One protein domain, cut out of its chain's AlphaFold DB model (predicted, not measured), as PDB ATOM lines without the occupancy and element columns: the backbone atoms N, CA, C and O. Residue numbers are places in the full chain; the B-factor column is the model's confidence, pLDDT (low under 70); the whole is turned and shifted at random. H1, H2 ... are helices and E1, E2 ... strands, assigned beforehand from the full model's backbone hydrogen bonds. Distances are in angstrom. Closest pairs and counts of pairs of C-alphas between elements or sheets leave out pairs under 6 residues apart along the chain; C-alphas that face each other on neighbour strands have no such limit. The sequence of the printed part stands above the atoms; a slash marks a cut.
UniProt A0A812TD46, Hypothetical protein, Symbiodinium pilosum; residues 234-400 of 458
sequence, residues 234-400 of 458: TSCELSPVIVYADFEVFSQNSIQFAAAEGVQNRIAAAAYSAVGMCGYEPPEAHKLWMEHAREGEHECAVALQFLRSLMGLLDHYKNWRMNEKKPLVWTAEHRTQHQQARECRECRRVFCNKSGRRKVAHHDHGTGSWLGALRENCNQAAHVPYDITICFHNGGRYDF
ATOM      1  N   THR A 234      -8.182 -17.917 -46.849       40.75
ATOM      2  CA  THR A 234      -7.839 -19.340 -46.817       40.75
ATOM      3  C   THR A 234      -7.131 -19.641 -45.495       40.75
ATOM      4  O   THR A 234      -6.045 -19.128 -45.266       40.75
ATOM      5  N   SER A 235      -7.620 -20.406 -44.535       43.88
ATOM      6  CA  SER A 235      -8.957 -20.756 -44.068       43.88
ATOM      7  C   SER A 235      -8.823 -20.717 -42.538       43.88
ATOM      8  O   SER A 235      -7.775 -21.074 -41.999       43.88
ATOM      9  N   CYS A 236      -9.843 -20.268 -41.807       42.44
ATOM     10  CA  CYS A 236      -9.862 -20.364 -40.338       42.44
ATOM     11  C   CYS A 236      -9.606 -21.804 -39.836       42.44
ATOM     12  O   CYS A 236      -9.102 -22.000 -38.735       42.44
ATOM     13  N   GLU A 237      -9.887 -22.785 -40.696       42.00
ATOM     14  CA  GLU A 237      -9.643 -24.225 -40.559       42.00
ATOM     15  C   GLU A 237      -8.156 -24.622 -40.505       42.00
ATOM     16  O   GLU A 237      -7.849 -25.753 -40.155       42.00
ATOM     17  N   LEU A 238      -7.226 -23.721 -40.839       54.53
ATOM     18  CA  LEU A 238      -5.776 -23.962 -40.755       54.53
ATOM     19  C   LEU A 238      -5.131 -23.321 -39.519       54.53
ATOM     20  O   LEU A 238      -3.912 -23.375 -39.356       54.53
ATOM     21  N   SER A 239      -5.920 -22.684 -38.650       73.69
ATOM     22  CA  SER A 239      -5.413 -22.193 -37.370       73.69
ATOM     23  C   SER A 239      -5.061 -23.392 -36.479       73.69
ATOM     24  O   SER A 239      -5.938 -24.221 -36.249       73.69
ATOM     25  N   PRO A 240      -3.842 -23.495 -35.907       82.44
ATOM     26  CA  PRO A 240      -3.493 -24.601 -35.005       82.44
ATOM     27  C   PRO A 240      -4.359 -24.675 -33.747       82.44
ATOM     28  O   PRO A 240      -4.311 -25.658 -33.018       82.44
ATOM     29  N   VAL A 241      -5.128 -23.623 -33.471       89.06
ATOM     30  CA  VAL A 241      -6.164 -23.617 -32.449       89.06
ATOM     31  C   VAL A 241      -7.419 -22.940 -32.985       89.06
ATOM     32  O   VAL A 241      -7.371 -21.820 -33.512       89.06
ATOM     33  N   ILE A 242      -8.550 -23.621 -32.834       89.06
ATOM     34  CA  ILE A 242      -9.882 -23.103 -33.147       89.06
ATOM     35  C   ILE A 242     -10.727 -23.201 -31.885       89.06
ATOM     36  O   ILE A 242     -10.761 -24.234 -31.224       89.06
ATOM     37  N   VAL A 243     -11.413 -22.116 -31.547       91.38
ATOM     38  CA  VAL A 243     -12.316 -22.048 -30.404       91.38
ATOM     39  C   VAL A 243     -13.747 -22.004 -30.909       91.38
ATOM     40  O   VAL A 243     -14.133 -21.056 -31.587       91.38
ATOM     41  N   TYR A 244     -14.554 -22.991 -30.545       90.00
ATOM     42  CA  TYR A 244     -15.993 -22.982 -30.786       90.00
ATOM     43  C   TYR A 244     -16.687 -22.441 -29.552       90.00
ATOM     44  O   TYR A 244     -16.565 -23.029 -28.483       90.00
ATOM     45  N   ALA A 245     -17.383 -21.318 -29.687       90.25
ATOM     46  CA  ALA A 245     -17.966 -20.597 -28.569       90.25
ATOM     47  C   ALA A 245     -19.473 -20.391 -28.731       90.25
ATOM     48  O   ALA A 245     -20.016 -20.356 -29.841       90.25
ATOM     49  N   ASP A 246     -20.131 -20.203 -27.594       89.38
ATOM     50  CA  ASP A 246     -21.521 -19.793 -27.528       89.38
ATOM     51  C   ASP A 246     -21.810 -18.842 -26.378       89.38
ATOM     52  O   ASP A 246     -21.146 -18.872 -25.336       89.38
ATOM     53  N   PHE A 247     -22.856 -18.047 -26.579       87.81
ATOM     54  CA  PHE A 247     -23.462 -17.230 -25.549       87.81
ATOM     55  C   PHE A 247     -24.961 -17.475 -25.483       87.81
ATOM     56  O   PHE A 247     -25.676 -17.346 -26.476       87.81
ATOM     57  N   GLU A 248     -25.423 -17.678 -24.258       87.06
ATOM     58  CA  GLU A 248     -26.818 -17.510 -23.895       87.06
ATOM     59  C   GLU A 248     -26.972 -16.134 -23.257       87.06
ATOM     60  O   GLU A 248     -26.224 -15.780 -22.340       87.06
ATOM     61  N   VAL A 249     -27.917 -15.328 -23.739       82.94
ATOM     62  CA  VAL A 249     -28.112 -13.947 -23.276       82.94
ATOM     63  C   VAL A 249     -29.550 -13.699 -22.849       82.94
ATOM     64  O   VAL A 249     -30.501 -14.236 -23.416       82.94
ATOM     65  N   PHE A 250     -29.719 -12.820 -21.865       78.75
ATOM     66  CA  PHE A 250     -31.033 -12.309 -21.503       78.75
ATOM     67  C   PHE A 250     -31.489 -11.322 -22.579       78.75
ATOM     68  O   PHE A 250     -30.843 -10.294 -22.792       78.75
ATOM     69  N   SER A 251     -32.593 -11.642 -23.253       71.81
ATOM     70  CA  SER A 251     -33.198 -10.790 -24.280       71.81
ATOM     71  C   SER A 251     -34.432 -10.087 -23.714       71.81
ATOM     72  O   SER A 251     -35.282 -10.728 -23.103       71.81
ATOM     73  N   GLN A 252     -34.528  -8.776 -23.922       67.62
ATOM     74  CA  GLN A 252     -35.727  -7.975 -23.662       67.62
ATOM     75  C   GLN A 252     -36.271  -7.452 -24.989       67.62
ATOM     76  O   GLN A 252     -35.489  -7.148 -25.884       67.62
ATOM     77  N   ASN A 253     -37.585  -7.311 -25.138       60.03
ATOM     78  CA  ASN A 253     -38.146  -6.746 -26.366       60.03
ATOM     79  C   ASN A 253     -37.702  -5.283 -26.533       60.03
ATOM     80  O   ASN A 253     -37.752  -4.488 -25.592       60.03
ATOM     81  N   SER A 254     -37.270  -4.920 -27.740       55.09
ATOM     82  CA  SER A 254     -36.963  -3.533 -28.088       55.09
ATOM     83  C   SER A 254     -38.270  -2.793 -28.371       55.09
ATOM     84  O   SER A 254     -38.910  -3.021 -29.391       55.09
ATOM     85  N   ILE A 255     -38.670  -1.897 -27.466       52.50
ATOM     86  CA  ILE A 255     -39.843  -1.020 -27.657       52.50
ATOM     87  C   ILE A 255     -39.448   0.263 -28.423       52.50
ATOM     88  O   ILE A 255     -40.297   0.977 -28.943       52.50
ATOM     89  N   GLN A 256     -38.147   0.569 -28.503       47.41
ATOM     90  CA  GLN A 256     -37.635   1.864 -28.976       47.41
ATOM     91  C   GLN A 256     -37.104   1.869 -30.413       47.41
ATOM     92  O   GLN A 256     -37.012   2.940 -31.010       47.41
ATOM     93  N   PHE A 257     -36.757   0.716 -30.993       50.25
ATOM     94  CA  PHE A 257     -36.148   0.667 -32.323       50.25
ATOM     95  C   PHE A 257     -36.866  -0.341 -33.215       50.25
ATOM     96  O   PHE A 257     -36.741  -1.545 -33.017       50.25
ATOM     97  N   ALA A 258     -37.551   0.157 -34.252       49.91
ATOM     98  CA  ALA A 258     -38.277  -0.654 -35.237       49.91
ATOM     99  C   ALA A 258     -37.387  -1.641 -36.029       49.91
ATOM    100  O   ALA A 258     -37.903  -2.536 -36.689       49.91
ATOM    101  N   ALA A 259     -36.058  -1.481 -35.974       52.12
ATOM    102  CA  ALA A 259     -35.080  -2.344 -36.640       52.12
ATOM    103  C   ALA A 259     -34.409  -3.377 -35.710       52.12
ATOM    104  O   ALA A 259     -33.591  -4.163 -36.183       52.12
ATOM    105  N   ALA A 260     -34.704  -3.364 -34.406       52.50
ATOM    106  CA  ALA A 260     -34.136  -4.299 -33.438       52.50
ATOM    107  C   ALA A 260     -35.241  -5.194 -32.868       52.50
ATOM    108  O   ALA A 260     -36.217  -4.695 -32.317       52.50
ATOM    109  N   GLU A 261     -35.069  -6.513 -32.971       52.62
ATOM    110  CA  GLU A 261     -36.023  -7.497 -32.436       52.62
ATOM    111  C   GLU A 261     -35.912  -7.643 -30.903       52.62
ATOM    112  O   GLU A 261     -36.864  -8.055 -30.246       52.62
ATOM    113  N   GLY A 262     -34.785  -7.236 -30.300       60.81
ATOM    114  CA  GLY A 262     -34.578  -7.266 -28.853       60.81
ATOM    115  C   GLY A 262     -33.287  -6.581 -28.392       60.81
ATOM    116  O   GLY A 262     -32.361  -6.371 -29.173       60.81
ATOM    117  N   VAL A 263     -33.230  -6.225 -27.110       63.59
ATOM    118  CA  VAL A 263     -32.067  -5.671 -26.409       63.59
ATOM    119  C   VAL A 263     -31.435  -6.766 -25.551       63.59
ATOM    120  O   VAL A 263     -32.101  -7.381 -24.717       63.59
ATOM    121  N   GLN A 264     -30.137  -7.006 -25.745       70.94
ATOM    122  CA  GLN A 264     -29.403  -8.144 -25.175       70.94
ATOM    123  C   GLN A 264     -28.204  -7.677 -24.345       70.94
ATOM    124  O   GLN A 264     -27.048  -7.826 -24.732       70.94
ATOM    125  N   ASN A 265     -28.481  -7.066 -23.194       68.94
ATOM    126  CA  ASN A 265     -27.454  -6.362 -22.417       68.94
ATOM    127  C   ASN A 265     -26.639  -7.259 -21.474       68.94
ATOM    128  O   ASN A 265     -25.585  -6.834 -20.992       68.94
ATOM    129  N   ARG A 266     -27.120  -8.469 -21.168       79.44
ATOM    130  CA  ARG A 266     -26.526  -9.339 -20.145       79.44
ATOM    131  C   ARG A 266     -26.388 -10.769 -20.652       79.44
ATOM    132  O   ARG A 266     -27.358 -11.367 -21.106       79.44
ATOM    133  N   ILE A 267     -25.188 -11.321 -20.507       86.81
ATOM    134  CA  ILE A 267     -24.909 -12.730 -20.791       86.81
ATOM    135  C   ILE A 267     -25.391 -13.571 -19.606       86.81
ATOM    136  O   ILE A 267     -25.037 -13.278 -18.464       86.81
ATOM    137  N   ALA A 268     -26.197 -14.590 -19.882       86.88
ATOM    138  CA  ALA A 268     -26.647 -15.590 -18.921       86.88
ATOM    139  C   ALA A 268     -25.603 -16.695 -18.742       86.88
ATOM    140  O   ALA A 268     -25.283 -17.061 -17.613       86.88
ATOM    141  N   ALA A 269     -25.037 -17.183 -19.845       90.94
ATOM    142  CA  ALA A 269     -23.969 -18.170 -19.832       90.94
ATOM    143  C   ALA A 269     -23.048 -17.998 -21.040       90.94
ATOM    144  O   ALA A 269     -23.456 -17.510 -22.094       90.94
ATOM    145  N   ALA A 270     -21.799 -18.406 -20.869       92.44
ATOM    146  CA  ALA A 270     -20.821 -18.491 -21.935       92.44
ATOM    147  C   ALA A 270     -20.143 -19.850 -21.867       92.44
ATOM    148  O   ALA A 270     -19.744 -20.288 -20.789       92.44
ATOM    149  N   ALA A 271     -19.967 -20.486 -23.014       93.56
ATOM    150  CA  ALA A 271     -19.201 -21.715 -23.105       93.56
ATOM    151  C   ALA A 271     -18.300 -21.676 -24.329       93.56
ATOM    152  O   ALA A 271     -18.618 -21.035 -25.331       93.56
ATOM    153  N   TYR A 272     -17.173 -22.371 -24.251       95.25
ATOM    154  CA  TYR A 272     -16.405 -22.694 -25.436       95.25
ATOM    155  C   TYR A 272     -15.643 -24.006 -25.296       95.25
ATOM    156  O   TYR A 272     -15.375 -24.487 -24.197       95.25
ATOM    157  N   SER A 273     -15.257 -24.550 -26.442       94.44
ATOM    158  CA  SER A 273     -14.331 -25.667 -26.563       94.44
ATOM    159  C   SER A 273     -13.208 -25.279 -27.516       94.44
ATOM    160  O   SER A 273     -13.463 -24.837 -28.641       94.44
ATOM    161  N   ALA A 274     -11.966 -25.377 -27.047       94.44
ATOM    162  CA  ALA A 274     -10.782 -25.200 -27.870       94.44
ATOM    163  C   ALA A 274     -10.349 -26.548 -28.448       94.44
ATOM    164  O   ALA A 274     -10.165 -27.520 -27.716       94.44
ATOM    165  N   VAL A 275     -10.139 -26.573 -29.758       90.25
ATOM    166  CA  VAL A 275      -9.622 -27.722 -30.497       90.25
ATOM    167  C   VAL A 275      -8.251 -27.349 -31.033       90.25
ATOM    168  O   VAL A 275      -8.100 -26.347 -31.739       90.25
ATOM    169  N   GLY A 276      -7.249 -28.138 -30.658       88.19
ATOM    170  CA  GLY A 276      -5.900 -28.013 -31.180       88.19
ATOM    171  C   GLY A 276      -5.695 -28.882 -32.412       88.19
ATOM    172  O   GLY A 276      -6.305 -29.938 -32.568       88.19
ATOM    173  N   MET A 277      -4.842 -28.409 -33.306       83.00
ATOM    174  CA  MET A 277      -4.395 -29.100 -34.508       83.00
ATOM    175  C   MET A 277      -2.888 -28.899 -34.653       83.00
ATOM    176  O   MET A 277      -2.273 -28.152 -33.891       83.00
ATOM    177  N   CYS A 278      -2.272 -29.551 -35.643       79.56
ATOM    178  CA  CYS A 278      -0.855 -29.325 -35.946       79.56
ATOM    179  C   CYS A 278       0.067 -29.601 -34.741       79.56
ATOM    180  O   CYS A 278       1.065 -28.918 -34.537       79.56
ATOM    181  N   GLY A 279      -0.286 -30.585 -33.904       82.88
ATOM    182  CA  GLY A 279       0.487 -30.965 -32.717       82.88
ATOM    183  C   GLY A 279       0.354 -30.018 -31.520       82.88
ATOM    184  O   GLY A 279       1.008 -30.261 -30.508       82.88
ATOM    185  N   TYR A 280      -0.467 -28.969 -31.612       89.38
ATOM    186  CA  TYR A 280      -0.846 -28.167 -30.456       89.38
ATOM    187  C   TYR A 280      -1.960 -28.869 -29.681       89.38
ATOM    188  O   TYR A 280      -3.000 -29.180 -30.258       89.38
ATOM    189  N   GLU A 281      -1.766 -29.055 -28.377       92.25
ATOM    190  CA  GLU A 281      -2.794 -29.566 -27.473       92.25
ATOM    191  C   GLU A 281      -3.275 -28.435 -26.547       92.25
ATOM    192  O   GLU A 281      -2.465 -27.855 -25.810       92.25
ATOM    193  N   PRO A 282      -4.571 -28.074 -26.565       94.75
ATOM    194  CA  PRO A 282      -5.110 -27.093 -25.640       94.75
ATOM    195  C   PRO A 282      -5.074 -27.637 -24.205       94.75
ATOM    196  O   PRO A 282      -5.349 -28.820 -23.992       94.75
ATOM    197  N   PRO A 283      -4.812 -26.791 -23.193       96.00
ATOM    198  CA  PRO A 283      -4.910 -27.213 -21.797       96.00
ATOM    199  C   PRO A 283      -6.302 -27.761 -21.463       96.00
ATOM    200  O   PRO A 283      -7.297 -27.260 -21.985       96.00
ATOM    201  N   GLU A 284      -6.391 -28.717 -20.533       94.44
ATOM    202  CA  GLU A 284      -7.661 -29.359 -20.133       94.44
ATOM    203  C   GLU A 284      -8.771 -28.352 -19.797       94.44
ATOM    204  O   GLU A 284      -9.903 -28.485 -20.255       94.44
ATOM    205  N   ALA A 285      -8.430 -27.270 -19.090       93.94
ATOM    206  CA  ALA A 285      -9.370 -26.204 -18.731       93.94
ATOM    207  C   ALA A 285      -9.973 -25.448 -19.937       93.94
ATOM    208  O   ALA A 285     -10.950 -24.717 -19.779       93.94
ATOM    209  N   HIS A 286      -9.383 -25.592 -21.125       96.31
ATOM    210  CA  HIS A 286      -9.814 -24.961 -22.372       96.31
ATOM    211  C   HIS A 286     -10.485 -25.940 -23.342       96.31
ATOM    212  O   HIS A 286     -11.141 -25.490 -24.282       96.31
ATOM    213  N   LYS A 287     -10.379 -27.257 -23.113       92.69
ATOM    214  CA  LYS A 287     -11.097 -28.266 -23.910       92.69
ATOM    215  C   LYS A 287     -12.604 -28.145 -23.738       92.69
ATOM    216  O   LYS A 287     -13.348 -28.288 -24.704       92.69
ATOM    217  N   LEU A 288     -13.043 -27.816 -22.528       93.31
ATOM    218  CA  LEU A 288     -14.404 -27.394 -22.241       93.31
ATOM    219  C   LEU A 288     -14.377 -26.345 -21.134       93.31
ATOM    220  O   LEU A 288     -14.105 -26.652 -19.975       93.31
ATOM    221  N   TRP A 289     -14.680 -25.107 -21.500       96.44
ATOM    222  CA  TRP A 289     -14.823 -24.000 -20.569       96.44
ATOM    223  C   TRP A 289     -16.277 -23.540 -20.548       96.44
ATOM    224  O   TRP A 289     -16.902 -23.394 -21.599       96.44
ATOM    225  N   MET A 290     -16.821 -23.295 -19.359       93.81
ATOM    226  CA  MET A 290     -18.198 -22.842 -19.189       93.81
ATOM    227  C   MET A 290     -18.321 -21.959 -17.952       93.81
ATOM    228  O   MET A 290     -17.780 -22.288 -16.901       93.81
ATOM    229  N   GLU A 291     -19.080 -20.874 -18.071       92.69
ATOM    230  CA  GLU A 291     -19.376 -19.953 -16.979       92.69
ATOM    231  C   GLU A 291     -20.829 -19.480 -17.047       92.69
ATOM    232  O   GLU A 291     -21.392 -19.302 -18.131       92.69
ATOM    233  N   HIS A 292     -21.421 -19.230 -15.880       91.50
ATOM    234  CA  HIS A 292     -22.803 -18.779 -15.741       91.50
ATOM    235  C   HIS A 292     -22.868 -17.507 -14.902       91.50
ATOM    236  O   HIS A 292     -22.113 -17.342 -13.944       91.50
ATOM    237  N   ALA A 293     -23.809 -16.628 -15.231       86.94
ATOM    238  CA  ALA A 293     -24.076 -15.444 -14.431       86.94
ATOM    239  C   ALA A 293     -24.629 -15.839 -13.059       86.94
ATOM    240  O   ALA A 293     -25.559 -16.643 -12.963       86.94
ATOM    241  N   ARG A 294     -24.106 -15.218 -11.999       84.06
ATOM    242  CA  ARG A 294     -24.631 -15.373 -10.637       84.06
ATOM    243  C   ARG A 294     -25.527 -14.197 -10.265       84.06
ATOM    244  O   ARG A 294     -25.507 -13.125 -10.886       84.06
ATOM    245  N   GLU A 295     -26.355 -14.403  -9.251       79.00
ATOM    246  CA  GLU A 295     -27.190 -13.337  -8.706       79.00
ATOM    247  C   GLU A 295     -26.315 -12.233  -8.092       79.00
ATOM    248  O   GLU A 295     -25.282 -12.506  -7.486       79.00
ATOM    249  N   GLY A 296     -26.682 -10.970  -8.324       77.75
ATOM    250  CA  GLY A 296     -25.903  -9.807  -7.881       77.75
ATOM    251  C   GLY A 296     -24.631  -9.505  -8.689       77.75
ATOM    252  O   GLY A 296     -24.011  -8.466  -8.469       77.75
ATOM    253  N   GLU A 297     -24.236 -10.349  -9.649       80.81
ATOM    254  CA  GLU A 297     -23.070 -10.066 -10.487       80.81
ATOM    255  C   GLU A 297     -23.330  -8.974 -11.527       80.81
ATOM    256  O   GLU A 297     -24.400  -8.856 -12.129       80.81
ATOM    257  N   HIS A 298     -22.279  -8.204 -11.788       82.69
ATOM    258  CA  HIS A 298     -22.263  -7.164 -12.802       82.69
ATOM    259  C   HIS A 298     -22.572  -7.732 -14.210       82.69
ATOM    260  O   HIS A 298     -22.048  -8.772 -14.594       82.69
ATOM    261  N   GLU A 299     -23.334  -7.004 -15.036       79.31
ATOM    262  CA  GLU A 299     -23.814  -7.420 -16.380       79.31
ATOM    263  C   GLU A 299     -22.735  -7.998 -17.326       79.31
ATOM    264  O   GLU A 299     -23.000  -8.919 -18.092       79.31
ATOM    265  N   CYS A 300     -21.503  -7.483 -17.265       83.06
ATOM    266  CA  CYS A 300     -20.370  -7.948 -18.074       83.06
ATOM    267  C   CYS A 300     -19.528  -9.059 -17.419       83.06
ATOM    268  O   CYS A 300     -18.500  -9.416 -17.988       83.06
ATOM    269  N   ALA A 301     -19.874  -9.554 -16.226       86.94
ATOM    270  CA  ALA A 301     -19.016 -10.458 -15.454       86.94
ATOM    271  C   ALA A 301     -18.652 -11.722 -16.245       86.94
ATOM    272  O   ALA A 301     -17.469 -11.993 -16.443       86.94
ATOM    273  N   VAL A 302     -19.653 -12.415 -16.791       91.06
ATOM    274  CA  VAL A 302     -19.461 -13.623 -17.609       91.06
ATOM    275  C   VAL A 302     -18.593 -13.330 -18.836       91.06
ATOM    276  O   VAL A 302     -17.637 -14.048 -19.110       91.06
ATOM    277  N   ALA A 303     -18.856 -12.225 -19.539       89.44
ATOM    278  CA  ALA A 303     -18.084 -11.845 -20.720       89.44
ATOM    279  C   ALA A 303     -16.615 -11.533 -20.380       89.44
ATOM    280  O   ALA A 303     -15.705 -11.879 -21.127       89.44
ATOM    281  N   LEU A 304     -16.366 -10.887 -19.235       88.38
ATOM    282  CA  LEU A 304     -15.012 -10.621 -18.750       88.38
ATOM    283  C   LEU A 304     -14.281 -11.918 -18.399       88.38
ATOM    284  O   LEU A 304     -13.096 -12.035 -18.696       88.38
ATOM    285  N   GLN A 305     -14.966 -12.882 -17.783       91.94
ATOM    286  CA  GLN A 305     -14.389 -14.187 -17.457       91.94
ATOM    287  C   GLN A 305     -14.085 -14.997 -18.721       91.94
ATOM    288  O   GLN A 305     -12.980 -15.522 -18.850       91.94
ATOM    289  N   PHE A 306     -14.989 -14.976 -19.702       93.12
ATOM    290  CA  PHE A 306     -14.767 -15.536 -21.034       93.12
ATOM    291  C   PHE A 306     -13.511 -14.946 -21.694       93.12
ATOM    292  O   PHE A 306     -12.610 -15.682 -22.085       93.12
ATOM    293  N   LEU A 307     -13.388 -13.614 -21.735       90.62
ATOM    294  CA  LEU A 307     -12.216 -12.940 -22.307       90.62
ATOM    295  C   LEU A 307     -10.921 -13.263 -21.548       90.62
ATOM    296  O   LEU A 307      -9.892 -13.488 -22.178       90.62
ATOM    297  N   ARG A 308     -10.952 -13.311 -20.209       90.56
ATOM    298  CA  ARG A 308      -9.792 -13.717 -19.391       90.56
ATOM    299  C   ARG A 308      -9.338 -15.129 -19.729       90.56
ATOM    300  O   ARG A 308      -8.147 -15.354 -19.911       90.56
ATOM    301  N   SER A 309     -10.293 -16.046 -19.830       94.62
ATOM    302  CA  SER A 309     -10.041 -17.441 -20.168       94.62
ATOM    303  C   SER A 309      -9.396 -17.560 -21.556       94.62
ATOM    304  O   SER A 309      -8.336 -18.165 -21.696       94.62
ATOM    305  N   LEU A 310      -9.939 -16.865 -22.562       94.06
ATOM    306  CA  LEU A 310      -9.358 -16.826 -23.909       94.06
ATOM    307  C   LEU A 310      -7.965 -16.191 -23.967       94.06
ATOM    308  O   LEU A 310      -7.132 -16.624 -24.758       94.06
ATOM    309  N   MET A 311      -7.692 -15.173 -23.148       91.00
ATOM    310  CA  MET A 311      -6.348 -14.595 -23.047       91.00
ATOM    311  C   MET A 311      -5.347 -15.605 -22.478       91.00
ATOM    312  O   MET A 311      -4.241 -15.706 -23.000       91.00
ATOM    313  N   GLY A 312      -5.749 -16.394 -21.476       92.75
ATOM    314  CA  GLY A 312      -4.934 -17.496 -20.959       92.75
ATOM    315  C   GLY A 312      -4.613 -18.536 -22.035       92.75
ATOM    316  O   GLY A 312      -3.451 -18.910 -22.205       92.75
ATOM    317  N   LEU A 313      -5.615 -18.923 -22.831       95.25
ATOM    318  CA  LEU A 313      -5.425 -19.820 -23.972       95.25
ATOM    319  C   LEU A 313      -4.475 -19.222 -25.023       95.25
ATOM    320  O   LEU A 313      -3.572 -19.905 -25.503       95.25
ATOM    321  N   LEU A 314      -4.649 -17.942 -25.365       93.38
ATOM    322  CA  LEU A 314      -3.800 -17.236 -26.325       93.38
ATOM    323  C   LEU A 314      -2.337 -17.190 -25.864       93.38
ATOM    324  O   LEU A 314      -1.437 -17.411 -26.673       93.38
ATOM    325  N   ASP A 315      -2.090 -16.906 -24.588       92.69
ATOM    326  CA  ASP A 315      -0.736 -16.858 -24.034       92.69
ATOM    327  C   ASP A 315      -0.087 -18.248 -24.037       92.69
ATOM    328  O   ASP A 315       1.068 -18.390 -24.447       92.69
ATOM    329  N   HIS A 316      -0.845 -19.287 -23.681       94.62
ATOM    330  CA  HIS A 316      -0.384 -20.669 -23.790       94.62
ATOM    331  C   HIS A 316      -0.025 -21.034 -25.238       94.62
ATOM    332  O   HIS A 316       1.059 -21.556 -25.502       94.62
ATOM    333  N   TYR A 317      -0.907 -20.726 -26.189       93.00
ATOM    334  CA  TYR A 317      -0.674 -20.971 -27.610       93.00
ATOM    335  C   TYR A 317       0.572 -20.240 -28.130       93.00
ATOM    336  O   TYR A 317       1.405 -20.827 -28.824       93.00
ATOM    337  N   LYS A 318       0.752 -18.966 -27.761       91.62
ATOM    338  CA  LYS A 318       1.940 -18.189 -28.137       91.62
ATOM    339  C   LYS A 318       3.219 -18.811 -27.597       91.62
ATOM    340  O   LYS A 318       4.193 -18.904 -28.341       91.62
ATOM    341  N   ASN A 319       3.215 -19.235 -26.336       91.75
ATOM    342  CA  ASN A 319       4.366 -19.887 -25.719       91.75
ATOM    343  C   ASN A 319       4.719 -21.184 -26.448       91.75
ATOM    344  O   ASN A 319       5.872 -21.361 -26.838       91.75
ATOM    345  N   TRP A 320       3.726 -22.032 -26.722       91.62
ATOM    346  CA  TRP A 320       3.915 -23.240 -27.520       91.62
ATOM    347  C   TRP A 320       4.519 -22.923 -28.898       91.62
ATOM    348  O   TRP A 320       5.579 -23.432 -29.251       91.62
ATOM    349  N   ARG A 321       3.935 -21.976 -29.641       87.12
ATOM    350  CA  ARG A 321       4.402 -21.582 -30.983       87.12
ATOM    351  C   ARG A 321       5.840 -21.040 -30.985       87.12
ATOM    352  O   ARG A 321       6.548 -21.151 -31.989       87.12
ATOM    353  N   MET A 322       6.260 -20.377 -29.908       87.19
ATOM    354  CA  MET A 322       7.616 -19.833 -29.787       87.19
ATOM    355  C   MET A 322       8.646 -20.906 -29.432       87.19
ATOM    356  O   MET A 322       9.765 -20.833 -29.943       87.19
ATOM    357  N   ASN A 323       8.260 -21.891 -28.617       87.00
ATOM    358  CA  ASN A 323       9.192 -22.818 -27.977       87.00
ATOM    359  C   ASN A 323       9.209 -24.222 -28.605       87.00
ATOM    360  O   ASN A 323      10.245 -24.877 -28.585       87.00
ATOM    361  N   GLU A 324       8.112 -24.681 -29.210       80.25
ATOM    362  CA  GLU A 324       7.952 -26.069 -29.675       80.25
ATOM    363  C   GLU A 324       8.089 -26.233 -31.192       80.25
ATOM    364  O   GLU A 324       7.277 -26.878 -31.851       80.25
ATOM    365  N   LYS A 325       9.141 -25.656 -31.777       82.94
ATOM    366  CA  LYS A 325       9.433 -25.841 -33.206       82.94
ATOM    367  C   LYS A 325      10.124 -27.182 -33.432       82.94
ATOM    368  O   LYS A 325      11.336 -27.297 -33.248       82.94
ATOM    369  N   LYS A 326       9.364 -28.189 -33.848       87.12
ATOM    370  CA  LYS A 326       9.909 -29.494 -34.222       87.12
ATOM    371  C   LYS A 326      10.598 -29.425 -35.587       87.12
ATOM    372  O   LYS A 326      10.079 -28.776 -36.498       87.12
ATOM    373  N   PRO A 327      11.758 -30.082 -35.750       90.25
ATOM    374  CA  PRO A 327      12.413 -30.181 -37.045       90.25
ATOM    375  C   PRO A 327      11.592 -31.050 -38.006       90.25
ATOM    376  O   PRO A 327      10.822 -31.913 -37.586       90.25
ATOM    377  N   LEU A 328      11.805 -30.853 -39.309       91.50
ATOM    378  CA  LEU A 328      11.202 -31.680 -40.352       91.50
ATOM    379  C   LEU A 328      11.581 -33.161 -40.183       91.50
ATOM    380  O   LEU A 328      12.759 -33.525 -40.226       91.50
ATOM    381  N   VAL A 329      10.565 -34.013 -40.080       93.00
ATOM    382  CA  VAL A 329      10.679 -35.470 -40.028       93.00
ATOM    383  C   VAL A 329      10.487 -36.041 -41.433       93.00
ATOM    384  O   VAL A 329       9.416 -35.953 -42.039       93.00
ATOM    385  N   TRP A 330      11.545 -36.646 -41.970       94.25
ATOM    386  CA  TRP A 330      11.518 -37.271 -43.290       94.25
ATOM    387  C   TRP A 330      11.107 -38.741 -43.215       94.25
ATOM    388  O   TRP A 330      11.819 -39.547 -42.622       94.25
ATOM    389  N   THR A 331      10.041 -39.107 -43.925       93.94
ATOM    390  CA  THR A 331       9.770 -40.500 -44.312       93.94
ATOM    391  C   THR A 331      10.344 -40.769 -45.707       93.94
ATOM    392  O   THR A 331      10.627 -39.832 -46.463       93.94
ATOM    393  N   ALA A 332      10.527 -42.043 -46.068       95.00
ATOM    394  CA  ALA A 332      10.970 -42.416 -47.414       95.00
ATOM    395  C   ALA A 332      10.006 -41.884 -48.490       95.00
ATOM    396  O   ALA A 332      10.441 -41.312 -49.488       95.00
ATOM    397  N   GLU A 333       8.700 -41.975 -48.236       95.00
ATOM    398  CA  GLU A 333       7.663 -41.451 -49.121       95.00
ATOM    399  C   GLU A 333       7.745 -39.925 -49.275       95.00
ATOM    400  O   GLU A 333       7.772 -39.429 -50.401       95.00
ATOM    401  N   HIS A 334       7.879 -39.171 -48.175       95.19
ATOM    402  CA  HIS A 334       8.008 -37.710 -48.232       95.19
ATOM    403  C   HIS A 334       9.224 -37.275 -49.055       95.19
ATOM    404  O   HIS A 334       9.148 -36.307 -49.815       95.19
ATOM    405  N   ARG A 335      10.355 -37.988 -48.935       96.12
ATOM    406  CA  ARG A 335      11.554 -37.707 -49.741       96.12
ATOM    407  C   ARG A 335      11.269 -37.900 -51.227       96.12
ATOM    408  O   ARG A 335      11.584 -37.005 -52.012       96.12
ATOM    409  N   THR A 336      10.630 -39.009 -51.596       96.62
ATOM    410  CA  THR A 336      10.240 -39.304 -52.980       96.62
ATOM    411  C   THR A 336       9.289 -38.242 -53.529       96.62
ATOM    412  O   THR A 336       9.574 -37.643 -54.566       96.62
ATOM    413  N   GLN A 337       8.215 -37.921 -52.802       95.25
ATOM    414  CA  GLN A 337       7.247 -36.896 -53.201       95.25
ATOM    415  C   GLN A 337       7.913 -35.520 -53.361       95.25
ATOM    416  O   GLN A 337       7.685 -34.815 -54.347       95.25
ATOM    417  N   HIS A 338       8.795 -35.136 -52.434       96.62
ATOM    418  CA  HIS A 338       9.514 -33.870 -52.518       96.62
ATOM    419  C   HIS A 338      10.486 -33.820 -53.705       96.62
ATOM    420  O   HIS A 338      10.581 -32.792 -54.381       96.62
ATOM    421  N   GLN A 339      11.201 -34.913 -53.990       96.00
ATOM    422  CA  GLN A 339      12.100 -35.010 -55.144       96.00
ATOM    423  C   GLN A 339      11.325 -34.902 -56.460       96.00
ATOM    424  O   GLN A 339      11.700 -34.095 -57.313       96.00
ATOM    425  N   GLN A 340      10.213 -35.631 -56.577       96.75
ATOM    426  CA  GLN A 340       9.362 -35.669 -57.768       96.75
ATOM    427  C   GLN A 340       8.571 -34.374 -58.000       96.75
ATOM    428  O   GLN A 340       8.207 -34.077 -59.139       96.75
ATOM    429  N   ALA A 341       8.333 -33.568 -56.960       95.94
ATOM    430  CA  ALA A 341       7.614 -32.307 -57.088       95.94
ATOM    431  C   ALA A 341       8.321 -31.335 -58.052       95.94
ATOM    432  O   ALA A 341       9.445 -30.873 -57.797       95.94
ATOM    433  N   ARG A 342       7.621 -30.996 -59.145       96.69
ATOM    434  CA  ARG A 342       8.061 -30.031 -60.173       96.69
ATOM    435  C   ARG A 342       7.448 -28.640 -60.001       96.69
ATOM    436  O   ARG A 342       8.015 -27.659 -60.479       96.69
ATOM    437  N   GLU A 343       6.336 -28.545 -59.280       95.38
ATOM    438  CA  GLU A 343       5.600 -27.306 -59.032       95.38
ATOM    439  C   GLU A 343       5.302 -27.079 -57.547       95.38
ATOM    440  O   GLU A 343       5.208 -28.012 -56.749       95.38
ATOM    441  N   CYS A 344       5.157 -25.807 -57.180       92.00
ATOM    442  CA  CYS A 344       4.754 -25.374 -55.847       92.00
ATOM    443  C   CYS A 344       3.347 -25.877 -55.509       92.00
ATOM    444  O   CYS A 344       2.414 -25.555 -56.245       92.00
ATOM    445  N   ARG A 345       3.166 -26.546 -54.361       87.12
ATOM    446  CA  ARG A 345       1.840 -26.998 -53.897       87.12
ATOM    447  C   ARG A 345       0.825 -25.849 -53.797       87.12
ATOM    448  O   ARG A 345      -0.322 -26.028 -54.189       87.12
ATOM    449  N   GLU A 346       1.264 -24.684 -53.317       81.75
ATOM    450  CA  GLU A 346       0.388 -23.535 -53.046       81.75
ATOM    451  C   GLU A 346       0.011 -22.766 -54.320       81.75
ATOM    452  O   GLU A 346      -1.152 -22.613 -54.665       81.75
ATOM    453  N   CYS A 347       1.008 -22.284 -55.063       86.88
ATOM    454  CA  CYS A 347       0.760 -21.385 -56.193       86.88
ATOM    455  C   CYS A 347       0.800 -22.075 -57.563       86.88
ATOM    456  O   CYS A 347       0.730 -21.375 -58.572       86.88
ATOM    457  N   ARG A 348       1.050 -23.393 -57.610       92.25
ATOM    458  CA  ARG A 348       1.115 -24.213 -58.837       92.25
ATOM    459  C   ARG A 348       2.104 -23.726 -59.902       92.25
ATOM    460  O   ARG A 348       1.922 -23.922 -61.092       92.25
ATOM    461  N   ARG A 349       3.174 -23.038 -59.484       93.00
ATOM    462  CA  ARG A 349       4.237 -22.561 -60.390       93.00
ATOM    463  C   ARG A 349       5.472 -23.443 -60.275       93.00
ATOM    464  O   ARG A 349       5.830 -23.840 -59.165       93.00
ATOM    465  N   VAL A 350       6.142 -23.667 -61.401       95.94
ATOM    466  CA  VAL A 350       7.366 -24.476 -61.509       95.94
ATOM    467  C   VAL A 350       8.495 -23.896 -60.648       95.94
ATOM    468  O   VAL A 350       8.649 -22.672 -60.533       95.94
ATOM    469  N   PHE A 351       9.278 -24.777 -60.027       95.94
ATOM    470  CA  PHE A 351      10.468 -24.395 -59.265       95.94
ATOM    471  C   PHE A 351      11.616 -23.967 -60.183       95.94
ATOM    472  O   PHE A 351      11.789 -24.503 -61.273       95.94
ATOM    473  N   CYS A 352      12.447 -23.029 -59.732       92.50
ATOM    474  CA  CYS A 352      13.700 -22.717 -60.419       92.50
ATOM    475  C   CYS A 352      14.764 -22.197 -59.449       92.50
ATOM    476  O   CYS A 352      14.461 -21.824 -58.318       92.50
ATOM    477  N   ASN A 353      16.012 -22.119 -59.910       91.56
ATOM    478  CA  ASN A 353      17.159 -21.733 -59.078       91.56
ATOM    479  C   ASN A 353      17.233 -20.225 -58.763       91.56
ATOM    480  O   ASN A 353      18.222 -19.758 -58.210       91.56
ATOM    481  N   LYS A 354      16.194 -19.445 -59.091       89.88
ATOM    482  CA  LYS A 354      16.124 -18.017 -58.749       89.88
ATOM    483  C   LYS A 354      15.675 -17.840 -57.297       89.88
ATOM    484  O   LYS A 354      14.776 -18.550 -56.839       89.88
ATOM    485  N   SER A 355      16.256 -16.855 -56.609       88.50
ATOM    486  CA  SER A 355      15.855 -16.461 -55.249       88.50
ATOM    487  C   SER A 355      14.335 -16.283 -55.152       88.50
ATOM    488  O   SER A 355      13.696 -15.755 -56.070       88.50
ATOM    489  N   GLY A 356      13.736 -16.821 -54.089       85.19
ATOM    490  CA  GLY A 356      12.292 -16.781 -53.872       85.19
ATOM    491  C   GLY A 356      11.478 -17.800 -54.680       85.19
ATOM    492  O   GLY A 356      10.276 -17.961 -54.446       85.19
ATOM    493  N   ARG A 357      12.106 -18.521 -55.620       92.19
ATOM    494  CA  ARG A 357      11.479 -19.559 -56.464       92.19
ATOM    495  C   ARG A 357      12.099 -20.947 -56.294       92.19
ATOM    496  O   ARG A 357      11.614 -21.896 -56.916       92.19
ATOM    497  N   ARG A 358      13.122 -21.067 -55.443       96.06
ATOM    498  CA  ARG A 358      13.759 -22.340 -55.093       96.06
ATOM    499  C   ARG A 358      12.764 -23.268 -54.403       96.06
ATOM    500  O   ARG A 358      11.909 -22.800 -53.648       96.06
ATOM    501  N   LYS A 359      12.886 -24.570 -54.671       96.81
ATOM    502  CA  LYS A 359      12.111 -25.615 -53.997       96.81
ATOM    503  C   LYS A 359      12.586 -25.736 -52.550       96.81
ATOM    504  O   LYS A 359      13.773 -25.930 -52.314       96.81
ATOM    505  N   VAL A 360      11.660 -25.630 -51.604       94.81
ATOM    506  CA  VAL A 360      11.903 -25.828 -50.170       94.81
ATOM    507  C   VAL A 360      10.874 -26.800 -49.599       94.81
ATOM    508  O   VAL A 360       9.752 -26.903 -50.105       94.81
ATOM    509  N   ALA A 361      11.267 -27.551 -48.574       94.00
ATOM    510  CA  ALA A 361      10.382 -28.476 -47.879       94.00
ATOM    511  C   ALA A 361       9.578 -27.719 -46.813       94.00
ATOM    512  O   ALA A 361      10.125 -27.292 -45.795       94.00
ATOM    513  N   HIS A 362       8.286 -27.538 -47.068       89.81
ATOM    514  CA  HIS A 362       7.355 -26.983 -46.099       89.81
ATOM    515  C   HIS A 362       6.899 -28.085 -45.148       89.81
ATOM    516  O   HIS A 362       6.585 -29.198 -45.580       89.81
ATOM    517  N   HIS A 363       6.874 -27.775 -43.858       88.50
ATOM    518  CA  HIS A 363       6.516 -28.722 -42.817       88.50
ATOM    519  C   HIS A 363       5.747 -28.030 -41.706       88.50
ATOM    520  O   HIS A 363       5.822 -26.815 -41.522       88.50
ATOM    521  N   ASP A 364       5.003 -28.842 -40.980       83.56
ATOM    522  CA  ASP A 364       4.271 -28.440 -39.802       83.56
ATOM    523  C   ASP A 364       5.243 -28.288 -38.623       83.56
ATOM    524  O   ASP A 364       5.943 -29.233 -38.262       83.56
ATOM    525  N   HIS A 365       5.318 -27.098 -38.024       82.44
ATOM    526  CA  HIS A 365       6.278 -26.835 -36.949       82.44
ATOM    527  C   HIS A 365       5.919 -27.502 -35.615       82.44
ATOM    528  O   HIS A 365       6.795 -27.594 -34.763       82.44
ATOM    529  N   GLY A 366       4.681 -27.955 -35.403       82.38
ATOM    530  CA  GLY A 366       4.274 -28.588 -34.144       82.38
ATOM    531  C   GLY A 366       4.378 -30.114 -34.156       82.38
ATOM    532  O   GLY A 366       4.559 -30.745 -33.112       82.38
ATOM    533  N   THR A 367       4.327 -30.728 -35.337       84.44
ATOM    534  CA  THR A 367       4.482 -32.181 -35.534       84.44
ATOM    535  C   THR A 367       5.799 -32.565 -36.201       84.44
ATOM    536  O   THR A 367       6.270 -33.682 -36.010       84.44
ATOM    537  N   GLY A 368       6.413 -31.658 -36.964       86.25
ATOM    538  CA  GLY A 368       7.547 -31.951 -37.841       86.25
ATOM    539  C   GLY A 368       7.138 -32.601 -39.170       86.25
ATOM    540  O   GLY A 368       7.996 -32.856 -40.012       86.25
ATOM    541  N   SER A 369       5.849 -32.873 -39.389       87.12
ATOM    542  CA  SER A 369       5.360 -33.581 -40.576       87.12
ATOM    543  C   SER A 369       5.536 -32.757 -41.849       87.12
ATOM    544  O   SER A 369       5.227 -31.565 -41.893       87.12
ATOM    545  N   TRP A 370       6.006 -33.402 -42.916       89.81
ATOM    546  CA  TRP A 370       6.117 -32.775 -44.230       89.81
ATOM    547  C   TRP A 370       4.730 -32.452 -44.789       89.81
ATOM    548  O   TRP A 370       3.857 -33.313 -44.846       89.81
ATOM    549  N   LEU A 371       4.537 -31.209 -45.229       84.88
ATOM    550  CA  LEU A 371       3.285 -30.758 -45.833       84.88
ATOM    551  C   LEU A 371       3.414 -30.641 -47.351       84.88
ATOM    552  O   LEU A 371       2.437 -30.811 -48.072       84.88
ATOM    553  N   GLY A 372       4.583 -30.310 -47.886       90.38
ATOM    554  CA  GLY A 372       4.694 -30.150 -49.329       90.38
ATOM    555  C   GLY A 372       5.983 -29.511 -49.800       90.38
ATOM    556  O   GLY A 372       6.759 -28.942 -49.036       90.38
ATOM    557  N   ALA A 373       6.187 -29.552 -51.113       94.44
ATOM    558  CA  ALA A 373       7.182 -28.724 -51.771       94.44
ATOM    559  C   ALA A 373       6.584 -27.338 -52.061       94.44
ATOM    560  O   ALA A 373       5.617 -27.213 -52.817       94.44
ATOM    561  N   LEU A 374       7.175 -26.291 -51.486       92.31
ATOM    562  CA  LEU A 374       6.805 -24.900 -51.749       92.31
ATOM    563  C   LEU A 374       7.966 -24.140 -52.381       92.31
ATOM    564  O   LEU A 374       9.123 -24.550 -52.315       92.31
ATOM    565  N   ARG A 375       7.651 -23.016 -53.032       93.25
ATOM    566  CA  ARG A 375       8.669 -22.022 -53.383       93.25
ATOM    567  C   ARG A 375       9.072 -21.274 -52.125       93.25
ATOM    568  O   ARG A 375       8.218 -21.015 -51.285       93.25
ATOM    569  N   GLU A 376      10.325 -20.854 -52.048       90.50
ATOM    570  CA  GLU A 376      10.865 -20.063 -50.936       90.50
ATOM    571  C   GLU A 376       9.953 -18.889 -50.523       90.50
ATOM    572  O   GLU A 376       9.583 -18.809 -49.355       90.50
ATOM    573  N   ASN A 377       9.466 -18.071 -51.466       90.44
ATOM    574  CA  ASN A 377       8.545 -16.969 -51.137       90.44
ATOM    575  C   ASN A 377       7.179 -17.451 -50.629       90.44
ATOM    576  O   ASN A 377       6.593 -16.826 -49.753       90.44
ATOM    577  N   CYS A 378       6.654 -18.551 -51.180       83.62
ATOM    578  CA  CYS A 378       5.385 -19.122 -50.720       83.62
ATOM    579  C   CYS A 378       5.530 -19.700 -49.308       83.62
ATOM    580  O   CYS A 378       4.650 -19.509 -48.481       83.62
ATOM    581  N   ASN A 379       6.655 -20.357 -49.022       85.81
ATOM    582  CA  ASN A 379       6.963 -20.887 -47.701       85.81
ATOM    583  C   ASN A 379       7.153 -19.771 -46.668       85.81
ATOM    584  O   ASN A 379       6.658 -19.885 -45.558       85.81
ATOM    585  N   GLN A 380       7.837 -18.683 -47.038       81.19
ATOM    586  CA  GLN A 380       7.956 -17.509 -46.172       81.19
ATOM    587  C   GLN A 380       6.590 -16.872 -45.910       81.19
ATOM    588  O   GLN A 380       6.315 -16.506 -44.780       81.19
ATOM    589  N   ALA A 381       5.716 -16.791 -46.918       77.88
ATOM    590  CA  ALA A 381       4.365 -16.254 -46.753       77.88
ATOM    591  C   ALA A 381       3.430 -17.169 -45.936       77.88
ATOM    592  O   ALA A 381       2.452 -16.680 -45.370       77.88
ATOM    593  N   ALA A 382       3.722 -18.472 -45.861       73.06
ATOM    594  CA  ALA A 382       2.986 -19.458 -45.073       73.06
ATOM    595  C   ALA A 382       3.305 -19.305 -43.573       73.06
ATOM    596  O   ALA A 382       3.973 -20.130 -42.949       73.06
ATOM    597  N   HIS A 383       2.850 -18.195 -42.993       71.19
ATOM    598  CA  HIS A 383       2.979 -17.923 -41.571       71.19
ATOM    599  C   HIS A 383       1.813 -18.521 -40.794       71.19
ATOM    600  O   HIS A 383       0.649 -18.227 -41.057       71.19
ATOM    601  N   VAL A 384       2.148 -19.280 -39.756       73.25
ATOM    602  CA  VAL A 384       1.183 -19.674 -38.731       73.25
ATOM    603  C   VAL A 384       0.749 -18.420 -37.951       73.25
ATOM    604  O   VAL A 384       1.636 -17.681 -37.499       73.25
ATOM    605  N   PRO A 385      -0.557 -18.154 -37.774       77.75
ATOM    606  CA  PRO A 385      -1.046 -16.997 -37.021       77.75
ATOM    607  C   PRO A 385      -0.532 -16.956 -35.570       77.75
ATOM    608  O   PRO A 385      -0.064 -17.951 -35.025       77.75
ATOM    609  N   TYR A 386      -0.565 -15.775 -34.948       83.19
ATOM    610  CA  TYR A 386      -0.345 -15.607 -33.495       83.19
ATOM    611  C   TYR A 386      -1.660 -15.380 -32.742       83.19
ATOM    612  O   TYR A 386      -1.672 -15.299 -31.515       83.19
ATOM    613  N   ASP A 387      -2.735 -15.201 -33.493       84.00
ATOM    614  CA  ASP A 387      -4.110 -15.053 -33.074       84.00
ATOM    615  C   ASP A 387      -4.798 -16.419 -32.994       84.00
ATOM    616  O   ASP A 387      -4.479 -17.345 -33.736       84.00
ATOM    617  N   ILE A 388      -5.751 -16.523 -32.070       87.62
ATOM    618  CA  ILE A 388      -6.669 -17.657 -31.994       87.62
ATOM    619  C   ILE A 388      -7.942 -17.307 -32.759       87.62
ATOM    620  O   ILE A 388      -8.438 -16.181 -32.675       87.62
ATOM    621  N   THR A 389      -8.484 -18.275 -33.492       86.06
ATOM    622  CA  THR A 389      -9.761 -18.096 -34.187       86.06
ATOM    623  C   THR A 389     -10.908 -18.506 -33.273       86.06
ATOM    624  O   THR A 389     -10.856 -19.577 -32.673       86.06
ATOM    625  N   ILE A 390     -11.949 -17.674 -33.187       87.38
ATOM    626  CA  ILE A 390     -13.152 -17.944 -32.394       87.38
ATOM    627  C   ILE A 390     -14.362 -17.991 -33.328       87.38
ATOM    628  O   ILE A 390     -14.666 -17.012 -34.012       87.38
ATOM    629  N   CYS A 391     -15.059 -19.119 -33.331       83.69
ATOM    630  CA  CYS A 391     -16.253 -19.387 -34.116       83.69
ATOM    631  C   CYS A 391     -17.473 -19.405 -33.190       83.69
ATOM    632  O   CYS A 391     -17.594 -20.286 -32.341       83.69
ATOM    633  N   PHE A 392     -18.390 -18.450 -33.358       81.75
ATOM    634  CA  PHE A 392     -19.639 -18.404 -32.592       81.75
ATOM    635  C   PHE A 392     -20.766 -19.106 -33.335       81.75
ATOM    636  O   PHE A 392     -21.101 -18.706 -34.451       81.75
ATOM    637  N   HIS A 393     -21.404 -20.091 -32.707       70.12
ATOM    638  CA  HIS A 393     -22.460 -20.848 -33.384       70.12
ATOM    639  C   HIS A 393     -23.812 -20.110 -33.432       70.12
ATOM    640  O   HIS A 393     -24.529 -20.226 -34.423       70.12
ATOM    641  N   ASN A 394     -24.125 -19.270 -32.436       71.25
ATOM    642  CA  ASN A 394     -25.325 -18.418 -32.433       71.25
ATOM    643  C   ASN A 394     -25.039 -16.949 -32.803       71.25
ATOM    644  O   ASN A 394     -25.917 -16.094 -32.717       71.25
ATOM    645  N   GLY A 395     -23.822 -16.639 -33.266       67.00
ATOM    646  CA  GLY A 395     -23.364 -15.263 -33.492       67.00
ATOM    647  C   GLY A 395     -24.175 -14.449 -34.499       67.00
ATOM    648  O   GLY A 395     -24.246 -13.233 -34.391       67.00
ATOM    649  N   GLY A 396     -24.826 -15.107 -35.461       67.00
ATOM    650  CA  GLY A 396     -25.577 -14.430 -36.523       67.00
ATOM    651  C   GLY A 396     -26.802 -13.638 -36.049       67.00
ATOM    652  O   GLY A 396     -27.324 -12.842 -36.822       67.00
ATOM    653  N   ARG A 397     -27.258 -13.846 -34.806       65.25
ATOM    654  CA  ARG A 397     -28.398 -13.132 -34.202       65.25
ATOM    655  C   ARG A 397     -27.978 -12.087 -33.166       65.25
ATOM    656  O   ARG A 397     -28.842 -11.475 -32.548       65.25
ATOM    657  N   TYR A 398     -26.674 -11.890 -32.981       71.38
ATOM    658  CA  TYR A 398     -26.115 -10.960 -32.010       71.38
ATOM    659  C   TYR A 398     -25.339  -9.852 -32.724       71.38
ATOM    660  O   TYR A 398     -24.555 -10.103 -33.636       71.38
ATOM    661  N   ASP A 399     -25.490  -8.615 -32.258       73.69
ATOM    662  CA  ASP A 399     -24.610  -7.499 -32.636       73.69
ATOM    663  C   ASP A 399     -23.295  -7.486 -31.822       73.69
ATOM    664  O   ASP A 399     -22.422  -6.644 -32.041       73.69
ATOM    665  N   PHE A 400     -23.162  -8.420 -30.869       78.94
ATOM    666  CA  PHE A 400     -22.037  -8.588 -29.948       78.94
ATOM    667  C   PHE A 400     -21.674  -7.333 -29.137       78.94
ATOM    668  O   PHE A 400     -20.561  -7.237 -28.600       78.94
TER     669      PHE A 400
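What this domain is: This is residues 234 to 400 of the 458 residues of the protein "Hypothetical protein" of Symbiodinium pilosum (UniProt A0A812TD46). A long, twisted sheet of four strands, E3, E2, E1 and E6, has one long helix, H2, laid along one of its faces, and a small separate head sits at one end of this slab. The head is the hairpin of E4 and E5 between two short helices, H3 and H4, with a long loop, residues 341 to 358; two links, residues 324 to 331 and 382 to 388, join it to the slab. The printed part has 167 residues, with four named helices and six named strands in the order E1, E2, H1, E3, H2, H3, E4, E5, H4, E6. The larger sheet, ordered E3, E2, E1, E6, is mixed, the small one of E4 and E5 is antiparallel, and the class is mixed, helices and strands. The whole is loose, with a radius of gyration of the C-alphas of 22.0 A, and elongated, spanning 67 by 37 by 24 A.

Where its parts are: Find C-alpha 241 at (-6.164, -23.617, -32.449); from there E1, residues 241 to 252, runs 34.6 A to C-alpha 252. E2, residues 263 to 276, comes back over 34.7 A, and it bends by 71 degrees at residue 266. Look next for H1, residues 284 to 287, and E3, residues 289 to 292. The long helix H2, residues 301 to 323, begins at C-alpha 301 at (-19.016, -10.458, -15.454) and covers 33.2 A. In the head you will find H3, residues 332 to 340, 12.5 A long, then E4, residues 359 to 363, 12.9 A, E5, residues 370 to 375, 14.3 A, and H4, residues 376 to 381. The last element is E6, residues 389 to 392, ending at C-alpha 392 at (-19.639, -18.404, -32.592).

How they stand to each other: Begin with the hairpin of E1 and E2, antiparallel inner strands at 164 degrees; N 246 and O 271 are 2.8 A apart, within hydrogen-bond range. On the other side of E2 from E1, look for the edge strand E3, antiparallel to E2, with N 291 and O 270 at 2.9 A. The other edge strand, E6, is parallel to E1 at 34 degrees, with N 243 and O 389 at 2.8 A. H2 is on this sheet at a height over the sheet of 10.0 A, over E2 and E1, and runs along the strands at 19 degrees to E2 on the local plane. These are two layers, a helix on one face of a sheet; the closest C-alphas of H2 and E2 are those of Val 302 and Ile 267, 6.4 A apart. H1 stands at the sheet's level, and its closest C-alpha to E2 is that of Lys 287, 4.9 A from that of Ser 273. H1 and H2 are close but not clearly touching, at 6.9 A between the C-alphas of His 286 and Leu 313. Now look at the head: E4 and E5 form an antiparallel hairpin at 147 degrees, with N 360 and O 374 at 2.8 A. The closest C-alphas of H3 and E5 are those of His 338 and Ala 373, 5.7 A apart; those of H4 and E4 are Glu 376 and Val 360, at 5.9 A. H3 and H4 are apart, and so are H2 and H3. In H2, H3 and H4 every O i to N i+4 pair is within hydrogen-bond range; H1 is too short for such a pair.

The domain as a whole: Measure the length from C-alpha 255 to C-alpha 332, the two farthest apart, at 68.5 A. The printed part has no cut, and the link from H3 to E4, 18 residues, is long. The mean pLDDT of the printed part is 84.1; look for values under 70 at residues 234 to 238, 252 to 263, 265 and 395 to 397.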